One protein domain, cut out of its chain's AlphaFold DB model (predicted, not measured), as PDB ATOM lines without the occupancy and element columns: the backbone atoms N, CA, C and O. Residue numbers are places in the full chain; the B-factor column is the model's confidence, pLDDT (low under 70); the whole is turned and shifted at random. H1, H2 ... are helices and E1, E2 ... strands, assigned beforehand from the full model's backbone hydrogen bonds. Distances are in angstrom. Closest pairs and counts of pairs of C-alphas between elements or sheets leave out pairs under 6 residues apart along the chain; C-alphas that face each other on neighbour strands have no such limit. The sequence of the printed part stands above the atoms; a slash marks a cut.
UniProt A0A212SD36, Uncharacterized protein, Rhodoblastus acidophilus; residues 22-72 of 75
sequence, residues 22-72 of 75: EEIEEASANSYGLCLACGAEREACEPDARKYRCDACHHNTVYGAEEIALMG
ATOM      1  N   GLU A  22      18.499   5.294  45.722       98.06
ATOM      2  CA  GLU A  22      19.060   3.937  45.667       98.06
ATOM      3  C   GLU A  22      18.932   3.312  44.265       98.06
ATOM      4  O   GLU A  22      19.918   2.819  43.730       98.06
ATOM      5  N   GLU A  23      17.759   3.416  43.619       97.94
ATOM      6  CA  GLU A  23      17.549   2.939  42.237       97.94
ATOM      7  C   GLU A  23      18.526   3.613  41.248       97.94
ATOM      8  O   GLU A  23      18.991   2.989  40.295       97.94
ATOM      9  N   ILE A  24      18.845   4.895  41.458       97.88
ATOM     10  CA  ILE A  24      19.765   5.658  40.602       97.88
ATOM     11  C   ILE A  24      21.228   5.298  40.900       97.88
ATOM     12  O   ILE A  24      22.020   5.146  39.972       97.88
ATOM     13  N   GLU A  25      21.596   5.142  42.170       97.75
ATOM     14  CA  GLU A  25      22.945   4.730  42.574       97.75
ATOM     15  C   GLU A  25      23.272   3.321  42.062       97.75
ATOM     16  O   GLU A  25      24.361   3.101  41.530       97.75
ATOM     17  N   GLU A  26      22.316   2.391  42.126       98.00
ATOM     18  CA  GLU A  26      22.453   1.052  41.546       98.00
ATOM     19  C   GLU A  26      22.630   1.104  40.023       98.00
ATOM     20  O   GLU A  26      23.476   0.392  39.478       98.00
ATOM     21  N   ALA A  27      21.874   1.964  39.335       97.62
ATOM     22  CA  ALA A  27      21.985   2.161  37.891       97.62
ATOM     23  C   ALA A  27      23.366   2.685  37.476       97.62
ATOM     24  O   ALA A  27      23.968   2.161  36.535       97.62
ATOM     25  N   SER A  28      23.898   3.662  38.217       97.50
ATOM     26  CA  SER A  28      25.253   4.187  38.011       97.50
ATOM     27  C   SER A  28      26.310   3.104  38.268       97.50
ATOM     28  O   SER A  28      27.139   2.821  37.398       97.50
ATOM     29  N   ALA A  29      26.228   2.411  39.411       97.69
ATOM     30  CA  ALA A  29      27.193   1.384  39.807       97.69
ATOM     31  C   ALA A  29      27.263   0.206  38.822       97.69
ATOM     32  O   ALA A  29      28.339  -0.347  38.590       97.69
ATOM     33  N   ASN A  30      26.129  -0.162  38.223       97.69
ATOM     34  CA  ASN A  30      26.019  -1.299  37.311       97.69
ATOM     35  C   ASN A  30      25.987  -0.900  35.824       97.69
ATOM     36  O   ASN A  30      25.823  -1.767  34.966       97.69
ATOM     37  N   SER A  31      26.169   0.386  35.494       96.44
ATOM     38  CA  SER A  31      26.202   0.889  34.108       96.44
ATOM     39  C   SER A  31      24.965   0.507  33.274       96.44
ATOM     40  O   SER A  31      25.070   0.098  32.108       96.44
ATOM     41  N   TYR A  32      23.779   0.634  33.875       98.12
ATOM     42  CA  TYR A  32      22.500   0.487  33.183       98.12
ATOM     43  C   TYR A  32      21.690   1.786  33.228       98.12
ATOM     44  O   TYR A  32      21.885   2.659  34.068       98.12
ATOM     45  N   GLY A  33      20.765   1.924  32.283       98.19
ATOM     46  CA  GLY A  33      19.870   3.071  32.175       98.19
ATOM     47  C   GLY A  33      18.453   2.702  32.572       98.19
ATOM     48  O   GLY A  33      18.048   1.545  32.474       98.19
ATOM     49  N   LEU A  34      17.665   3.701  32.955       98.25
ATOM     50  CA  LEU A  34      16.279   3.516  33.371       98.25
ATOM     51  C   LEU A  34      15.328   4.181  32.375       98.25
ATOM     52  O   LEU A  34      15.502   5.325  31.947       98.25
ATOM     53  N   CYS A  35      14.284   3.453  31.988       98.12
ATOM     54  CA  CYS A  35      13.260   3.967  31.095       98.12
ATOM     55  C   CYS A  35      12.263   4.852  31.850       98.12
ATOM     56  O   CYS A  35      11.419   4.353  32.595       98.12
ATOM     57  N   LEU A  36      12.252   6.153  31.556       97.62
ATOM     58  CA  LEU A  36      11.298   7.095  32.147       97.62
ATOM     59  C   LEU A  36       9.842   6.787  31.764       97.62
ATOM     60  O   LEU A  36       8.930   7.228  32.448       97.62
ATOM     61  N   ALA A  37       9.577   6.038  30.690       97.50
ATOM     62  CA  ALA A  37       8.205   5.721  30.283       97.50
ATOM     63  C   ALA A  37       7.611   4.509  31.015       97.50
ATOM     64  O   ALA A  37       6.443   4.525  31.396       97.50
ATOM     65  N   CYS A  38       8.387   3.433  31.162       96.69
ATOM     66  CA  CYS A  38       7.874   2.154  31.660       96.69
ATOM     67  C   CYS A  38       8.622   1.610  32.885       96.69
ATOM     68  O   CYS A  38       8.107   0.706  33.544       96.69
ATOM     69  N   GLY A  39       9.784   2.173  33.222       96.12
ATOM     70  CA  GLY A  39      10.626   1.758  34.346       96.12
ATOM     71  C   GLY A  39      11.477   0.519  34.089       96.12
ATOM     72  O   GLY A  39      11.989  -0.041  35.041       96.12
ATOM     73  N   ALA A  40      11.578   0.047  32.843       97.19
ATOM     74  CA  ALA A  40      12.511  -1.024  32.505       97.19
ATOM     75  C   ALA A  40      13.960  -0.524  32.544       97.19
ATOM     76  O   ALA A  40      14.230   0.614  32.149       97.19
ATOM     77  N   GLU A  41      14.859  -1.405  32.953       97.38
ATOM     78  CA  GLU A  41      16.304  -1.225  32.874       97.38
ATOM     79  C   GLU A  41      16.799  -1.514  31.451       97.38
ATOM     80  O   GLU A  41      16.155  -2.235  30.680       97.38
ATOM     81  N   ARG A  42      17.946  -0.940  31.096       96.94
ATOM     82  CA  ARG A  42      18.672  -1.237  29.861       96.94
ATOM     83  C   ARG A  42      20.155  -1.331  30.170       96.94
ATOM     84  O   ARG A  42      20.757  -0.336  30.565       96.94
ATOM     85  N   GLU A  43      20.734  -2.496  29.931       96.50
ATOM     86  CA  GLU A  43      22.166  -2.731  30.103       96.50
ATOM     87  C   GLU A  43      23.015  -1.879  29.147       96.50
ATOM     88  O   GLU A  43      22.520  -1.367  28.134       96.50
ATOM     89  N   ALA A  44      24.309  -1.757  29.466       95.69
ATOM     90  CA  ALA A  44      25.294  -1.028  28.669       95.69
ATOM     91  C   ALA A  44      24.781   0.369  28.275       95.69
ATOM     92  O   ALA A  44      24.622   0.705  27.094       95.69
ATOM     93  N   CYS A  45      24.433   1.154  29.291       97.44
ATOM     94  CA  CYS A  45      23.958   2.517  29.134       97.44
ATOM     95  C   CYS A  45      24.902   3.455  29.874       97.44
ATOM     96  O   CYS A  45      25.140   3.280  31.068       97.44
ATOM     97  N   GLU A  46      25.428   4.449  29.166       97.94
ATOM     98  CA  GLU A  46      26.286   5.461  29.766       97.94
ATOM     99  C   GLU A  46      25.538   6.283  30.836       97.94
ATOM    100  O   GLU A  46      24.328   6.508  30.707       97.94
ATOM    101  N   PRO A  47      26.249   6.764  31.871       97.62
ATOM    102  CA  PRO A  47      25.691   7.577  32.960       97.62
ATOM    103  C   PRO A  47      24.962   8.851  32.490       97.62
ATOM    104  O   PRO A  47      23.954   9.270  33.062       97.62
ATOM    105  N   ASP A  48      25.433   9.453  31.400       97.62
ATOM    106  CA  ASP A  48      24.900  10.669  30.780       97.62
ATOM    107  C   ASP A  48      23.997  10.391  29.563       97.62
ATOM    108  O   ASP A  48      23.582  11.319  28.858       97.62
ATOM    109  N   ALA A  49      23.670   9.122  29.297       98.06
ATOM    110  CA  ALA A  49      22.878   8.741  28.136       98.06
ATOM    111  C   ALA A  49      21.496   9.408  28.146       98.06
ATOM    112  O   ALA A  49      20.800   9.483  29.164       98.06
ATOM    113  N   ARG A  50      21.050   9.844  26.963       98.19
ATOM    114  CA  ARG A  50      19.757  10.509  26.762       98.19
ATOM    115  C   ARG A  50      18.974   9.847  25.641       98.19
ATOM    116  O   ARG A  50      19.452   9.746  24.514       98.19
ATOM    117  N   LYS A  51      17.707   9.518  25.920       97.69
ATOM    118  CA  LYS A  51      16.729   9.029  24.929       97.69
ATOM    119  C   LYS A  51      17.180   7.773  24.181       97.69
ATOM    120  O   LYS A  51      16.851   7.596  23.008       97.69
ATOM    121  N   TYR A  52      17.885   6.876  24.858       98.31
ATOM    122  CA  TYR A  52      18.132   5.552  24.304       98.31
ATOM    123  C   TYR A  52      16.813   4.793  24.140       98.31
ATOM    124  O   TYR A  52      15.825   5.037  24.848       98.31
ATOM    125  N   ARG A  53      16.779   3.888  23.161       97.94
ATOM    126  CA  ARG A  53      15.605   3.056  22.901       97.94
ATOM    127  C   ARG A  53      15.467   2.019  24.012       97.94
ATOM    128  O   ARG A  53      16.413   1.301  24.303       97.94
ATOM    129  N   CYS A  54      14.286   1.947  24.616       97.25
ATOM    130  CA  CYS A  54      13.949   0.922  25.599       97.25
ATOM    131  C   CYS A  54      13.592  -0.398  24.909       97.25
ATOM    132  O   CYS A  54      12.712  -0.401  24.048       97.25
ATOM    133  N   ASP A  55      14.175  -1.514  25.342       96.06
ATOM    134  CA  ASP A  55      13.890  -2.838  24.765       96.06
ATOM    135  C   ASP A  55      12.514  -3.389  25.174       96.06
ATOM    136  O   ASP A  55      11.927  -4.203  24.467       96.06
ATOM    137  N   ALA A  56      11.940  -2.894  26.277       95.94
ATOM    138  CA  ALA A  56      10.611  -3.300  26.731       95.94
ATOM    139  C   ALA A  56       9.480  -2.516  26.042       95.94
ATOM    140  O   ALA A  56       8.527  -3.095  25.521       95.94
ATOM    141  N   CYS A  57       9.546  -1.178  26.057       95.50
ATOM    142  CA  CYS A  57       8.453  -0.326  25.569       95.50
ATOM    143  C   CYS A  57       8.709   0.299  24.193       95.50
ATOM    144  O   CYS A  57       7.824   0.961  23.654       95.50
ATOM    145  N   HIS A  58       9.901   0.095  23.625       95.62
ATOM    146  CA  HIS A  58      10.325   0.562  22.303       95.62
ATOM    147  C   HIS A  58      10.352   2.089  22.107       95.62
ATOM    148  O   HIS A  58      10.616   2.550  20.997       95.62
ATOM    149  N   HIS A  59      10.131   2.875  23.165       96.25
ATOM    150  CA  HIS A  59      10.269   4.329  23.148       96.25
ATOM    151  C   HIS A  59      11.710   4.772  23.442       96.25
ATOM    152  O   HIS A  59      12.437   4.129  24.198       96.25
ATOM    153  N   ASN A  60      12.099   5.918  22.875       98.00
ATOM    154  CA  ASN A  60      13.389   6.580  23.099       98.00
ATOM    155  C   ASN A  60      13.368   7.369  24.417       98.00
ATOM    156  O   ASN A  60      13.351   8.602  24.427       98.00
ATOM    157  N   THR A  61      13.249   6.642  25.526       97.50
ATOM    158  CA  THR A  61      13.010   7.189  26.869       97.50
ATOM    159  C   THR A  61      13.892   6.555  27.942       97.50
ATOM    160  O   THR A  61      13.579   6.700  29.120       97.50
ATOM    161  N   VAL A  62      14.956   5.842  27.566       98.44
ATOM    162  CA  VAL A  62      15.998   5.402  28.506       98.44
ATOM    163  C   VAL A  62      16.996   6.530  28.719       98.44
ATOM    164  O   VAL A  62      17.406   7.185  27.756       98.44
ATOM    165  N   TYR A  63      17.353   6.745  29.979       98.62
ATOM    166  CA  TYR A  63      18.324   7.737  30.410       98.62
ATOM    167  C   TYR A  63      19.311   7.109  31.398       98.62
ATOM    168  O   TYR A  63      18.937   6.193  32.135       98.62
ATOM    169  N   GLY A  64      20.552   7.589  31.381       98.50
ATOM    170  CA  GLY A  64      21.576   7.210  32.352       98.50
ATOM    171  C   GLY A  64      21.290   7.774  33.746       98.50
ATOM    172  O   GLY A  64      20.496   8.706  33.901       98.50
ATOM    173  N   ALA A  65      21.904   7.183  34.767       98.19
ATOM    174  CA  ALA A  65      21.631   7.495  36.167       98.19
ATOM    175  C   ALA A  65      21.899   8.974  36.524       98.19
ATOM    176  O   ALA A  65      21.047   9.655  37.098       98.19
ATOM    177  N   GLU A  66      23.046   9.503  36.121       98.19
ATOM    178  CA  GLU A  66      23.496  10.867  36.384       98.19
ATOM    179  C   GLU A  66      22.615  11.871  35.643       98.19
ATOM    180  O   GLU A  66      22.257  12.917  36.185       98.19
ATOM    181  N   GLU A  67      22.187  11.529  34.432       98.56
ATOM    182  CA  GLU A  67      21.225  12.332  33.689       98.56
ATOM    183  C   GLU A  67      19.854  12.377  34.385       98.56
ATOM    184  O   GLU A  67      19.250  13.446  34.489       98.56
ATOM    185  N   ILE A  68      19.367  11.254  34.922       98.06
ATOM    186  CA  ILE A  68      18.115  11.195  35.700       98.06
ATOM    187  C   ILE A  68      18.211  12.073  36.955       98.06
ATOM    188  O   ILE A  68      17.262  12.808  37.261       98.06
ATOM    189  N   ALA A  69      19.354  12.042  37.647       97.50
ATOM    190  CA  ALA A  69      19.625  12.894  38.801       97.50
ATOM    191  C   ALA A  69      19.634  14.387  38.418       97.50
ATOM    192  O   ALA A  69      18.942  15.187  39.052       97.50
ATOM    193  N   LEU A  70      20.334  14.760  37.339       97.94
ATOM    194  CA  LEU A  70      20.396  16.138  36.828       97.94
ATOM    195  C   LEU A  70      19.034  16.665  36.358       97.94
ATOM    196  O   LEU A  70      18.726  17.843  36.536       97.94
ATOM    197  N   MET A  71      18.193  15.800  35.786       97.31
ATOM    198  CA  MET A  71      16.828  16.141  35.378       97.31
ATOM    199  C   MET A  71      15.854  16.295  36.560       97.31
ATOM    200  O   MET A  71      14.699  16.672  36.344       97.31
ATOM    201  N   GLY A  72      16.276  15.996  37.795       96.50
ATOM    202  CA  GLY A  72      15.425  16.080  38.983       96.50
ATOM    203  C   GLY A  72      14.302  15.039  39.000       96.50
ATOM    204  O   GLY A  72      13.226  15.292  39.540       96.50
TER     205      GLY A  72
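This is residues 22 to 72 of the 75 residues of an uncharacterized protein of Rhodoblastus acidophilus (UniProt A0A212SD36). Two short helices, H1 and H2, pack steeply on each other at one end of a small body, and a little antiparallel pair of strands, E1 and E2, runs from there toward the other end. The long link between the strands, residues 36 to 59, makes much of the body: it folds back beside E1 at residues 41 to 42, swings toward the helices near Pro 47, and returns to pair with E2 at residues 52 to 53 before the turn of residues 54 to 59 at the far end. The 51 printed residues hold two named helices and two named strands in the order H1 E1 E2 H2, with the sheet's order E1 - E2; the class is mixed, helices and strands, with under half of the residues in named elements. The whole is compact, with a radius of gyration of the C-alphas of 9.2 A, and rounded, spanning 24 by 20 by 16 A.

Find C-alpha 22 at (19.060, 3.937, 45.667); here H1 begins, and it runs through residues 22 to 29 over 10.3 A. Go on to C-alpha 33 at (19.870, 3.071, 32.175), where E1 begins; it takes residues 33 to 35 and is 6.8 A long. After the long link, E2 takes residues 60 to 63 over 8.9 A. H2 follows with residues 65 to 70, 8.8 A long, ending at C-alpha 70 at (20.396, 16.138, 36.828).

Start at H1 and look across to H2: they touch, and their closest C-alphas, those of Ile 24 and Ala 65, are 5.2 A apart. Their lines stand at a steep tilt of 61 degrees, and they run opposite ways. In H1 and H2 every O i to N i+4 pair is within hydrogen-bond range. Next, the closest C-alphas of H1 and E1, those of Ala 27 and Gly 33, are 6.2 A apart, while H1 and E2 are apart. E1 and E2 are a hairpin of antiparallel neighbours, with 135 degrees between their directions; N 34 and O 63 are 2.9 A apart and N 63 and O 34 are 3.1 A apart, both within hydrogen-bond range. Two short antiparallel pairings lie outside the named strands: residues 33 to 34 of E1 with residues 41 to 42, and residues 52 to 53 with residues 60 to 62 of E2. The closest C-alphas of E1 and H2, those of Gly 33 and Ala 65, are 6.2 A apart.

Look for the two C-alphas farthest apart at Glu 22 and His 58, 25.2 A from each other. The link from E1 to E2, 24 residues, is long; those from H1 to E1 and from E2 to H2 are tight. The printed part has no cut. The mean pLDDT of the printed part is 97.5, and no printed residue is under 70.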